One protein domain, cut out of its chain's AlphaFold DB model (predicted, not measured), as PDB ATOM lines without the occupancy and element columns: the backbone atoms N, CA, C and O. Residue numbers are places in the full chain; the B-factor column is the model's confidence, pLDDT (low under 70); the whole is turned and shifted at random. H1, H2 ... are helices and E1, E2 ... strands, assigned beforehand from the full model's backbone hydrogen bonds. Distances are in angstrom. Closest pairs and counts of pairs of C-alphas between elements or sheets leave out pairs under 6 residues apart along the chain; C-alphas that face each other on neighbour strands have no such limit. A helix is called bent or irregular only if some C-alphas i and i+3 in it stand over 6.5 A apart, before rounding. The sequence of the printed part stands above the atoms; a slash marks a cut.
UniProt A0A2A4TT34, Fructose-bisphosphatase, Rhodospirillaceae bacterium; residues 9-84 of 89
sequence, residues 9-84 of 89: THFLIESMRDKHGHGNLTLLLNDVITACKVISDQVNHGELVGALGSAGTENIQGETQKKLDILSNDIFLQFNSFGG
ATOM      1  N   THR A   9      15.479   3.265 -51.590       79.31
ATOM      2  CA  THR A   9      16.265   2.076 -51.955       79.31
ATOM      3  C   THR A   9      15.817   1.468 -53.289       79.31
ATOM      4  O   THR A   9      16.661   1.158 -54.121       79.31
ATOM      5  N   HIS A  10      14.506   1.342 -53.535       78.88
ATOM      6  CA  HIS A  10      13.986   0.827 -54.807       78.88
ATOM      7  C   HIS A  10      14.331   1.760 -55.976       78.88
ATOM      8  O   HIS A  10      14.805   1.298 -57.008       78.88
ATOM      9  N   PHE A  11      14.172   3.075 -55.801       83.00
ATOM     10  CA  PHE A  11      14.559   4.070 -56.806       83.00
ATOM     11  C   PHE A  11      16.056   4.008 -57.141       83.00
ATOM     12  O   PHE A  11      16.436   4.094 -58.309       83.00
ATOM     13  N   LEU A  12      16.910   3.830 -56.128       78.00
ATOM     14  CA  LEU A  12      18.356   3.719 -56.312       78.00
ATOM     15  C   LEU A  12      18.743   2.433 -57.054       78.00
ATOM     16  O   LEU A  12      19.608   2.474 -57.925       78.00
ATOM     17  N   ILE A  13      18.084   1.308 -56.762       77.69
ATOM     18  CA  ILE A  13      18.307   0.035 -57.465       77.69
ATOM     19  C   ILE A  13      17.922   0.148 -58.945       77.69
ATOM     20  O   ILE A  13      18.701  -0.256 -59.807       77.69
ATOM     21  N   GLU A  14      16.766   0.740 -59.244       78.25
ATOM     22  CA  GLU A  14      16.316   0.948 -60.626       78.25
ATOM     23  C   GLU A  14      17.239   1.922 -61.377       78.25
ATOM     24  O   GLU A  14      17.640   1.656 -62.508       78.25
ATOM     25  N   SER A  15      17.677   3.001 -60.719       71.12
ATOM     26  CA  SER A  15      18.604   3.981 -61.306       71.12
ATOM     27  C   SER A  15      19.979   3.387 -61.649       71.12
ATOM     28  O   SER A  15      20.606   3.827 -62.612       71.12
ATOM     29  N   MET A  16      20.452   2.380 -60.901       69.94
ATOM     30  CA  MET A  16      21.690   1.647 -61.220       69.94
ATOM     31  C   MET A  16      21.548   0.717 -62.423       69.94
ATOM     32  O   MET A  16      22.538   0.416 -63.084       69.94
ATOM     33  N   ARG A  17      20.339   0.214 -62.689       70.44
ATOM     34  CA  ARG A  17      20.088  -0.681 -63.823       70.44
ATOM     35  C   ARG A  17      20.107   0.083 -65.148       70.44
ATOM     36  O   ARG A  17      20.529  -0.471 -66.158       70.44
ATOM     37  N   ASP A  18      19.680   1.343 -65.115       67.88
ATOM     38  CA  ASP A  18      19.552   2.208 -66.291       67.88
ATOM     39  C   ASP A  18      20.857   2.959 -66.635       67.88
ATOM     40  O   ASP A  18      21.128   3.267 -67.796       67.88
ATOM     41  N   LYS A  19      21.720   3.215 -65.640       60.16
ATOM     42  CA  LYS A  19      23.007   3.908 -65.814       60.16
ATOM     43  C   LYS A  19      24.166   3.001 -65.398       60.16
ATOM     44  O   LYS A  19      24.238   2.584 -64.250       60.16
ATOM     45  N   HIS A  20      25.094   2.734 -66.320       57.75
ATOM     46  CA  HIS A  20      26.324   1.937 -66.138       57.75
ATOM     47  C   HIS A  20      27.329   2.545 -65.118       57.75
ATOM     48  O   HIS A  20      28.479   2.822 -65.445       57.75
ATOM     49  N   GLY A  21      26.925   2.768 -63.869       58.66
ATOM     50  CA  GLY A  21      27.766   3.325 -62.804       58.66
ATOM     51  C   GLY A  21      26.924   4.175 -61.853       58.66
ATOM     52  O   GLY A  21      26.113   4.978 -62.293       58.66
ATOM     53  N   HIS A  22      27.020   4.067 -60.531       63.94
ATOM     54  CA  HIS A  22      28.150   3.656 -59.709       63.94
ATOM     55  C   HIS A  22      27.612   2.958 -58.450       63.94
ATOM     56  O   HIS A  22      27.003   3.612 -57.604       63.94
ATOM     57  N   GLY A  23      27.840   1.645 -58.301       69.31
ATOM     58  CA  GLY A  23      27.367   0.876 -57.136       69.31
ATOM     59  C   GLY A  23      27.791   1.489 -55.796       69.31
ATOM     60  O   GLY A  23      26.990   1.546 -54.867       69.31
ATOM     61  N   ASN A  24      28.993   2.069 -55.744       75.00
ATOM     62  CA  ASN A  24      29.519   2.756 -54.560       75.00
ATOM     63  C   ASN A  24      28.679   3.980 -54.155       75.00
ATOM     64  O   ASN A  24      28.493   4.213 -52.966       75.00
ATOM     65  N   LEU A  25      28.130   4.740 -55.113       78.00
ATOM     66  CA  LEU A  25      27.262   5.883 -54.803       78.00
ATOM     67  C   LEU A  25      25.932   5.414 -54.207       78.00
ATOM     68  O   LEU A  25      25.441   6.006 -53.251       78.00
ATOM     69  N   THR A  26      25.351   4.337 -54.736       79.88
ATOM     70  CA  THR A  26      24.114   3.777 -54.178       79.88
ATOM     71  C   THR A  26      24.329   3.202 -52.785       79.88
ATOM     72  O   THR A  26      23.456   3.345 -51.929       79.88
ATOM     73  N   LEU A  27      25.472   2.566 -52.534       79.62
ATOM     74  CA  LEU A  27      25.813   2.081 -51.200       79.62
ATOM     75  C   LEU A  27      25.990   3.249 -50.223       79.62
ATOM     76  O   LEU A  27      25.306   3.272 -49.207       79.62
ATOM     77  N   LEU A  28      26.761   4.276 -50.599       83.56
ATOM     78  CA  LEU A  28      26.912   5.501 -49.805       83.56
ATOM     79  C   LEU A  28      25.557   6.151 -49.477       83.56
ATOM     80  O   LEU A  28      25.291   6.520 -48.338       83.56
ATOM     81  N   LEU A  29      24.663   6.262 -50.463       85.25
ATOM     82  CA  LEU A  29      23.331   6.822 -50.237       85.25
ATOM     83  C   LEU A  29      22.491   5.952 -49.291       85.25
ATOM     84  O   LEU A  29      21.743   6.497 -48.482       85.25
ATOM     85  N   ASN A  30      22.615   4.623 -49.347       85.12
ATOM     86  CA  ASN A  30      21.947   3.747 -48.381       85.12
ATOM     87  C   ASN A  30      22.523   3.902 -46.963       85.12
ATOM     88  O   ASN A  30      21.738   3.910 -46.011       85.12
ATOM     89  N   ASP A  31      23.837   4.084 -46.813       87.25
ATOM     90  CA  ASP A  31      24.480   4.330 -45.514       87.25
ATOM     91  C   ASP A  31      23.970   5.643 -44.899       87.25
ATOM     92  O   ASP A  31      23.517   5.664 -43.752       87.25
ATOM     93  N   VAL A  32      23.904   6.717 -45.698       89.31
ATOM     94  CA  VAL A  32      23.330   8.014 -45.293       89.31
ATOM     95  C   VAL A  32      21.860   7.882 -44.888       89.31
ATOM     96  O   VAL A  32      21.456   8.380 -43.838       89.31
ATOM     97  N   ILE A  33      21.039   7.188 -45.684       90.38
ATOM     98  CA  ILE A  33      19.617   6.971 -45.362       90.38
ATOM     99  C   ILE A  33      19.469   6.212 -44.041       90.38
ATOM    100  O   ILE A  33      18.556   6.496 -43.261       90.38
ATOM    101  N   THR A  34      20.342   5.241 -43.787       89.69
ATOM    102  CA  THR A  34      20.312   4.442 -42.561       89.69
ATOM    103  C   THR A  34      20.715   5.282 -41.352       89.69
ATOM    104  O   THR A  34      19.970   5.295 -40.371       89.69
ATOM    105  N   ALA A  35      21.787   6.072 -41.453       90.25
ATOM    106  CA  ALA A  35      22.185   7.027 -40.418       90.25
ATOM    107  C   ALA A  35      21.045   8.001 -40.073       90.25
ATOM    108  O   ALA A  35      20.700   8.168 -38.903       90.25
ATOM    109  N   CYS A  36      20.376   8.567 -41.084       91.31
ATOM    110  CA  CYS A  36      19.234   9.464 -40.885       91.31
ATOM    111  C   CYS A  36      18.068   8.799 -40.143       91.31
ATOM    112  O   CYS A  36      17.429   9.440 -39.307       91.31
ATOM    113  N   LYS A  37      17.771   7.523 -40.423       91.69
ATOM    114  CA  LYS A  37      16.725   6.780 -39.701       91.69
ATOM    115  C   LYS A  37      17.082   6.590 -38.230       91.69
ATOM    116  O   LYS A  37      16.219   6.801 -37.387       91.69
ATOM    117  N   VAL A  38      18.334   6.242 -37.930       89.88
ATOM    118  CA  VAL A  38      18.807   6.081 -36.545       89.88
ATOM    119  C   VAL A  38      18.757   7.414 -35.801       89.88
ATOM    120  O   VAL A  38      18.230   7.477 -34.698       89.88
ATOM    121  N   ILE A  39      19.212   8.507 -36.417       89.56
ATOM    122  CA  ILE A  39      19.122   9.848 -35.815       89.56
ATOM    123  C   ILE A  39      17.662  10.229 -35.563       89.56
ATOM    124  O   ILE A  39      17.339  10.734 -34.494       89.56
ATOM    125  N   SER A  40      16.767   9.950 -36.514       89.81
ATOM    126  CA  SER A  40      15.335  10.236 -36.360       89.81
ATOM    127  C   SER A  40      14.727   9.468 -35.186       89.81
ATOM    128  O   SER A  40      13.906  10.014 -34.453       89.81
ATOM    129  N   ASP A  41      15.149   8.220 -34.982       88.69
ATOM    130  CA  ASP A  41      14.753   7.417 -33.828       88.69
ATOM    131  C   ASP A  41      15.266   8.028 -32.515       88.69
ATOM    132  O   ASP A  41      14.487   8.248 -31.589       88.69
ATOM    133  N   GLN A  42      16.537   8.432 -32.456       84.56
ATOM    134  CA  GLN A  42      17.113   9.092 -31.278       84.56
ATOM    135  C   GLN A  42      16.433  10.436 -30.965       84.56
ATOM    136  O   GLN A  42      16.200  10.753 -29.799       84.56
ATOM    137  N   VAL A  43      16.067  11.212 -31.990       86.69
ATOM    138  CA  VAL A  43      15.310  12.465 -31.838       86.69
ATOM    139  C   VAL A  43      13.906  12.199 -31.302       86.69
ATOM    140  O   VAL A  43      13.466  12.909 -30.400       86.69
ATOM    141  N   ASN A  44      13.220  11.171 -31.810       85.31
ATOM    142  CA  ASN A  44      11.886  10.792 -31.338       85.31
ATOM    143  C   ASN A  44      11.892  10.338 -29.873       85.31
ATOM    144  O   ASN A  44      10.934  10.606 -29.149       85.31
ATOM    145  N   HIS A  45      12.965   9.685 -29.426       82.50
ATOM    146  CA  HIS A  45      13.137   9.306 -28.024       82.50
ATOM    147  C   HIS A  45      13.639  10.471 -27.148       82.50
ATOM    148  O   HIS A  45      13.415  10.467 -25.937       82.50
ATOM    149  N   GLY A  46      14.261  11.497 -27.739       78.38
ATOM    150  CA  GLY A  46      14.551  12.787 -27.114       78.38
ATOM    151  C   GLY A  46      15.256  12.678 -25.758       78.38
ATOM    152  O   GLY A  46      16.382  12.190 -25.648       78.38
ATOM    153  N   GLU A  47      14.599  13.172 -24.706       72.75
ATOM    154  CA  GLU A  47      15.154  13.188 -23.347       72.75
ATOM    155  C   GLU A  47      15.225  11.798 -22.700       72.75
ATOM    156  O   GLU A  47      16.078  11.575 -21.844       72.75
ATOM    157  N   LEU A  48      14.398  10.839 -23.139       75.56
ATOM    158  CA  LEU A  48      14.374   9.477 -22.585       75.56
ATOM    159  C   LEU A  48      15.706   8.746 -22.786       75.56
ATOM    160  O   LEU A  48      16.073   7.892 -21.985       75.56
ATOM    161  N   VAL A  49      16.440   9.109 -23.837       72.75
ATOM    162  CA  VAL A  49      17.788   8.607 -24.149       72.75
ATOM    163  C   VAL A  49      18.888   9.612 -23.786       72.75
ATOM    164  O   VAL A  49      20.050   9.413 -24.131       72.75
ATOM    165  N   GLY A  50      18.551  10.699 -23.082       72.88
ATOM    166  CA  GLY A  50      19.508  11.717 -22.643       72.88
ATOM    167  C   GLY A  50      20.134  12.534 -23.780       72.88
ATOM    168  O   GLY A  50      21.180  13.152 -23.578       72.88
ATOM    169  N   ALA A  51      19.513  12.544 -24.966       71.81
ATOM    170  CA  ALA A  51      20.048  13.200 -26.160       71.81
ATOM    171  C   ALA A  51      19.840  14.727 -26.167       71.81
ATOM    172  O   ALA A  51      20.431  15.429 -26.988       71.81
ATOM    173  N   LEU A  52      19.023  15.264 -25.254       74.62
ATOM    174  CA  LEU A  52      18.759  16.700 -25.151       74.62
ATOM    175  C   LEU A  52      19.745  17.409 -24.207       74.62
ATOM    176  O   LEU A  52      20.300  16.825 -23.275       74.62
ATOM    177  N   GLY A  53      19.937  18.706 -24.455       78.12
ATOM    178  CA  GLY A  53      20.782  19.588 -23.651       78.12
ATOM    179  C   GLY A  53      22.155  19.881 -24.260       78.12
ATOM    180  O   GLY A  53      22.551  19.330 -25.290       78.12
ATOM    181  N   SER A  54      22.875  20.798 -23.611       81.25
ATOM    182  CA  SER A  54      24.246  21.151 -23.979       81.25
ATOM    183  C   SER A  54      25.213  20.025 -23.606       81.25
ATOM    184  O   SER A  54      25.057  19.368 -22.573       81.25
ATOM    185  N   ALA A  55      26.219  19.810 -24.450       79.38
ATOM    186  CA  ALA A  55      27.341  18.926 -24.173       79.38
ATOM    187  C   ALA A  55      28.395  19.572 -23.253       79.38
ATOM    188  O   ALA A  55      29.324  18.895 -22.826       79.38
ATOM    189  N   GLY A  56      28.256  20.865 -22.933       79.12
ATOM    190  CA  GLY A  56      29.237  21.615 -22.143       79.12
ATOM    191  C   GLY A  56      30.549  21.883 -22.889       79.12
ATOM    192  O   GLY A  56      31.507  22.351 -22.282       79.12
ATOM    193  N   THR A  57      30.587  21.587 -24.187       81.00
ATOM    194  CA  THR A  57      31.726  21.792 -25.081       81.00
ATOM    195  C   THR A  57      31.374  22.805 -26.162       81.00
ATOM    196  O   THR A  57      30.204  22.983 -26.516       81.00
ATOM    197  N   GLU A  58      32.394  23.472 -26.688       86.62
ATOM    198  CA  GLU A  58      32.276  24.424 -27.789       86.62
ATOM    199  C   GLU A  58      32.806  23.776 -29.071       86.62
ATOM    200  O   GLU A  58      33.816  23.067 -29.038       86.62
ATOM    201  N   ASN A  59      32.109  23.967 -30.191       83.81
ATOM    202  CA  ASN A  59      32.593  23.500 -31.487       83.81
ATOM    203  C   ASN A  59      33.699  24.435 -32.024       83.81
ATOM    204  O   ASN A  59      33.933  25.525 -31.506       83.81
ATOM    205  N   ILE A  60      34.366  24.037 -33.114       86.50
ATOM    206  CA  ILE A  60      35.415  24.856 -33.760       86.50
ATOM    207  C   ILE A  60      34.903  26.217 -34.284       86.50
ATOM    208  O   ILE A  60      35.697  27.085 -34.634       86.50
ATOM    209  N   GLN A  61      33.584  26.410 -34.342       86.88
ATOM    210  CA  GLN A  61      32.920  27.627 -34.815       86.88
ATOM    211  C   GLN A  61      32.526  28.573 -33.669       86.88
ATOM    212  O   GLN A  61      32.008  29.656 -33.932       86.88
ATOM    213  N   GLY A  62      32.793  28.195 -32.416       85.31
ATOM    214  CA  GLY A  62      32.510  29.015 -31.242       85.31
ATOM    215  C   GLY A  62      31.104  28.842 -30.660       85.31
ATOM    216  O   GLY A  62      30.651  29.660 -29.863       85.31
ATOM    217  N   GLU A  63      30.372  27.806 -31.073       87.06
ATOM    218  CA  GLU A  63      29.008  27.542 -30.615       87.06
ATOM    219  C   GLU A  63      28.988  26.470 -29.526       87.06
ATOM    220  O   GLU A  63      29.665  25.442 -29.616       87.06
ATOM    221  N   THR A  64      28.146  26.668 -28.510       87.25
ATOM    222  CA  THR A  64      27.862  25.628 -27.518       87.25
ATOM    223  C   THR A  64      27.201  24.431 -28.197       87.25
ATOM    224  O   THR A  64      26.067  24.518 -28.670       87.25
ATOM    225  N   GLN A  65      27.886  23.295 -28.191       84.50
ATOM    226  CA  GLN A  65      27.430  22.092 -28.868       84.50
ATOM    227  C   GLN A  65      26.322  21.396 -28.070       84.50
ATOM    228  O   GLN A  65      26.368  21.329 -26.835       84.50
ATOM    229  N   LYS A  66      25.315  20.849 -28.758       88.44
ATOM    230  CA  LYS A  66      24.293  20.008 -28.122       88.44
ATOM    231  C   LYS A  66      24.726  18.548 -28.147       88.44
ATOM    232  O   LYS A  66      25.417  18.100 -29.060       88.44
ATOM    233  N   LYS A  67      24.266  17.772 -27.165       85.50
ATOM    234  CA  LYS A  67      24.543  16.325 -27.093       85.50
ATOM    235  C   LYS A  67      24.059  15.582 -28.339       85.50
ATOM    236  O   LYS A  67      24.752  14.699 -28.834       85.50
ATOM    237  N   LEU A  68      22.905  15.982 -28.871       86.62
ATOM    238  CA  LEU A  68      22.364  15.433 -30.110       86.62
ATOM    239  C   LEU A  68      23.275  15.689 -31.320       86.62
ATOM    240  O   LEU A  68      23.344  14.835 -32.201       86.62
ATOM    241  N   ASP A  69      23.981  16.820 -31.360       86.00
ATOM    242  CA  ASP A  69      24.872  17.160 -32.475       86.00
ATOM    243  C   ASP A  69      26.088  16.224 -32.485       86.00
ATOM    244  O   ASP A  69      26.448  15.688 -33.531       86.00
ATOM    245  N   ILE A  70      26.674  15.970 -31.306       88.12
ATOM    246  CA  ILE A  70      27.764  14.993 -31.130       88.12
ATOM    247  C   ILE A  70      27.289  13.600 -31.545       88.12
ATOM    248  O   ILE A  70      27.903  12.959 -32.392       88.12
ATOM    249  N   LEU A  71      26.152  13.161 -31.002       87.50
ATOM    250  CA  LEU A  71      25.601  11.839 -31.284       87.50
ATOM    251  C   LEU A  71      25.310  11.646 -32.780       87.50
ATOM    252  O   LEU A  71      25.621  10.601 -33.344       87.50
ATOM    253  N   SER A  72      24.724  12.652 -33.429       87.81
ATOM    254  CA  SER A  72      24.414  12.596 -34.859       87.81
ATOM    255  C   SER A  72      25.684  12.496 -35.699       87.81
ATOM    256  O   SER A  72      25.725  11.706 -36.641       87.81
ATOM    257  N   ASN A  73      26.729  13.248 -35.340       89.38
ATOM    258  CA  ASN A  73      28.035  13.160 -35.985       89.38
ATOM    259  C   ASN A  73      28.648  11.760 -35.836       89.38
ATOM    260  O   ASN A  73      29.077  11.176 -36.829       89.38
ATOM    261  N   ASP A  74      28.628  11.191 -34.630       89.88
ATOM    262  CA  ASP A  74      29.184   9.860 -34.364       89.88
ATOM    263  C   ASP A  74      28.440   8.766 -35.140       89.88
ATOM    264  O   ASP A  74      29.070   7.894 -35.741       89.88
ATOM    265  N   ILE A  75      27.106   8.846 -35.205       89.62
ATOM    266  CA  ILE A  75      26.278   7.946 -36.020       89.62
ATOM    267  C   ILE A  75      26.658   8.079 -37.499       89.62
ATOM    268  O   ILE A  75      26.905   7.076 -38.170       89.62
ATOM    269  N   PHE A  76      26.747   9.303 -38.026       88.56
ATOM    270  CA  PHE A  76      27.135   9.523 -39.420       88.56
ATOM    271  C   PHE A  76      28.521   8.952 -39.726       88.56
ATOM    272  O   PHE A  76      28.676   8.247 -40.725       88.56
ATOM    273  N   LEU A  77      29.511   9.207 -38.869       88.25
ATOM    274  CA  LEU A  77      30.859   8.666 -39.025       88.25
ATOM    275  C   LEU A  77      30.850   7.139 -38.971       88.25
ATOM    276  O   LEU A  77      31.474   6.506 -39.819       88.25
ATOM    277  N   GLN A  78      30.112   6.532 -38.041       87.06
ATOM    278  CA  GLN A  78      30.009   5.078 -37.923       87.06
ATOM    279  C   GLN A  78      29.446   4.438 -39.199       87.06
ATOM    280  O   GLN A  78      30.052   3.512 -39.732       87.06
ATOM    281  N   PHE A  79      28.321   4.938 -39.717       84.56
ATOM    282  CA  PHE A  79      27.685   4.358 -40.903       84.56
ATOM    283  C   PHE A  79      28.500   4.584 -42.183       84.56
ATOM    284  O   PHE A  79      28.615   3.671 -42.995       84.56
ATOM    285  N   ASN A  80      29.128   5.751 -42.347       79.56
ATOM    286  CA  ASN A  80      29.916   6.045 -43.550       79.56
ATOM    287  C   ASN A  80      31.331   5.433 -43.520       79.56
ATOM    288  O   ASN A  80      31.912   5.177 -44.576       79.56
ATOM    289  N   SER A  81      31.893   5.152 -42.337       75.75
ATOM    290  CA  SER A  81      33.180   4.447 -42.205       75.75
ATOM    291  C   SER A  81      33.048   2.939 -42.427       75.75
ATOM    292  O   SER A  81      33.922   2.343 -43.057       75.75
ATOM    293  N   PHE A  82      31.942   2.324 -41.993       64.25
ATOM    294  CA  PHE A  82      31.689   0.893 -42.199       64.25
ATOM    295  C   PHE A  82      31.531   0.512 -43.677       64.25
ATOM    296  O   PHE A  82      31.939  -0.577 -44.075       64.25
ATOM    297  N   GLY A  83      30.971   1.407 -44.496       59.41
ATOM    298  CA  GLY A  83      30.804   1.183 -45.932       59.41
ATOM    299  C   GLY A  83      32.110   1.235 -46.733       59.41
ATOM    300  O   GLY A  83      32.119   0.841 -47.894       59.41
ATOM    301  N   GLY A  84      33.215   1.742 -46.167       57.34
ATOM    302  CA  GLY A  84      34.500   1.894 -46.868       57.34
ATOM    303  C   GLY A  84      34.492   2.897 -48.035       57.34
ATOM    304  O   GLY A  84      35.535   3.152 -48.630       57.34
TER     305      GLY A  84
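Overview. This is residues 9 to 84 of the 89 residues of the protein "Fructose-bisphosphatase" of Rhodospirillaceae bacterium (UniProt A0A2A4TT34). A long helix, H2, runs through most of the length of this model, and the chain folds back beside it at both ends: the short H1 as a helical hairpin at H2's first residues, and H3 returning along it from the other end. A small two-stranded hairpin, E1 and E2, makes the turn between H2 and H3, and residues 17 to 22, of which 17 to 18 belong to H1, stick out at the other end of the model. The printed part has 76 residues with three named helices and two named strands, in the order H1, H2, E1, E2, H3; the sheet, E1 - E2, is antiparallel and the class is mostly helix. The whole is loose, with a radius of gyration of the C-alphas of 16.1 A, and elongated, spanning 49 by 28 by 18 A.

Along the chain. Find C-alpha 9 at (16.265, 2.076, -51.955); from there H1 runs through residues 9 to 18. After a tight link, H2 takes residues 23 to 49, 35.2 A from first to last C-alpha. Look near residue 43 for its kink of 48 degrees; H2 is irregular, with C-alphas 44 and 47 9.0 A apart. E1, residues 54 to 58, begins at C-alpha 54 at (24.246, 21.151, -23.979) and is 9.5 A long, and E2 is residues 64 to 66. H3, residues 67 to 82, follows E2 with no residue between and runs 22.7 A to C-alpha 82 at (31.689, 0.893, -42.199).

Arrangement. Start at H1, which touches H2 at a shallow tilt of 10 degrees, opposite ways. The closest C-alphas are those of Leu 12 and Thr 26, 6.1 A apart, and H2 touches H1 with residues 23 to 30 alone. Farther along, H2 touches H3 at a shallow tilt of 28 degrees, opposite ways, with the C-alphas of Asp 31 and Phe 79 closest at 5.6 A. H1 and H3 are apart. E1 and E2 form an antiparallel hairpin with 138 degrees between their directions; look for N 55 and O 65 at 2.8 A and N 65 and O 57 at 2.9 A, both within hydrogen-bond range. The closest C-alphas of E1 and H3 are those of Ala 55 and Lys 67, 4.8 A apart. In H1 and H3 every O i to N i+4 pair is within hydrogen-bond range; in H2, 20 of 23 are.

Size, cuts and confidence. The two C-alphas farthest apart are those of Asp 18 and Gly 56, at 49.2 A. The printed part, residues 9 to 84, has no cut, and its four links between elements are tight. Residues 17 to 22, of which 17 to 18 belong to H1, stand free. The mean pLDDT of the printed part is 80.6; look for values under 70 at residue 16, residues 18 to 23 and residues 82 to 84.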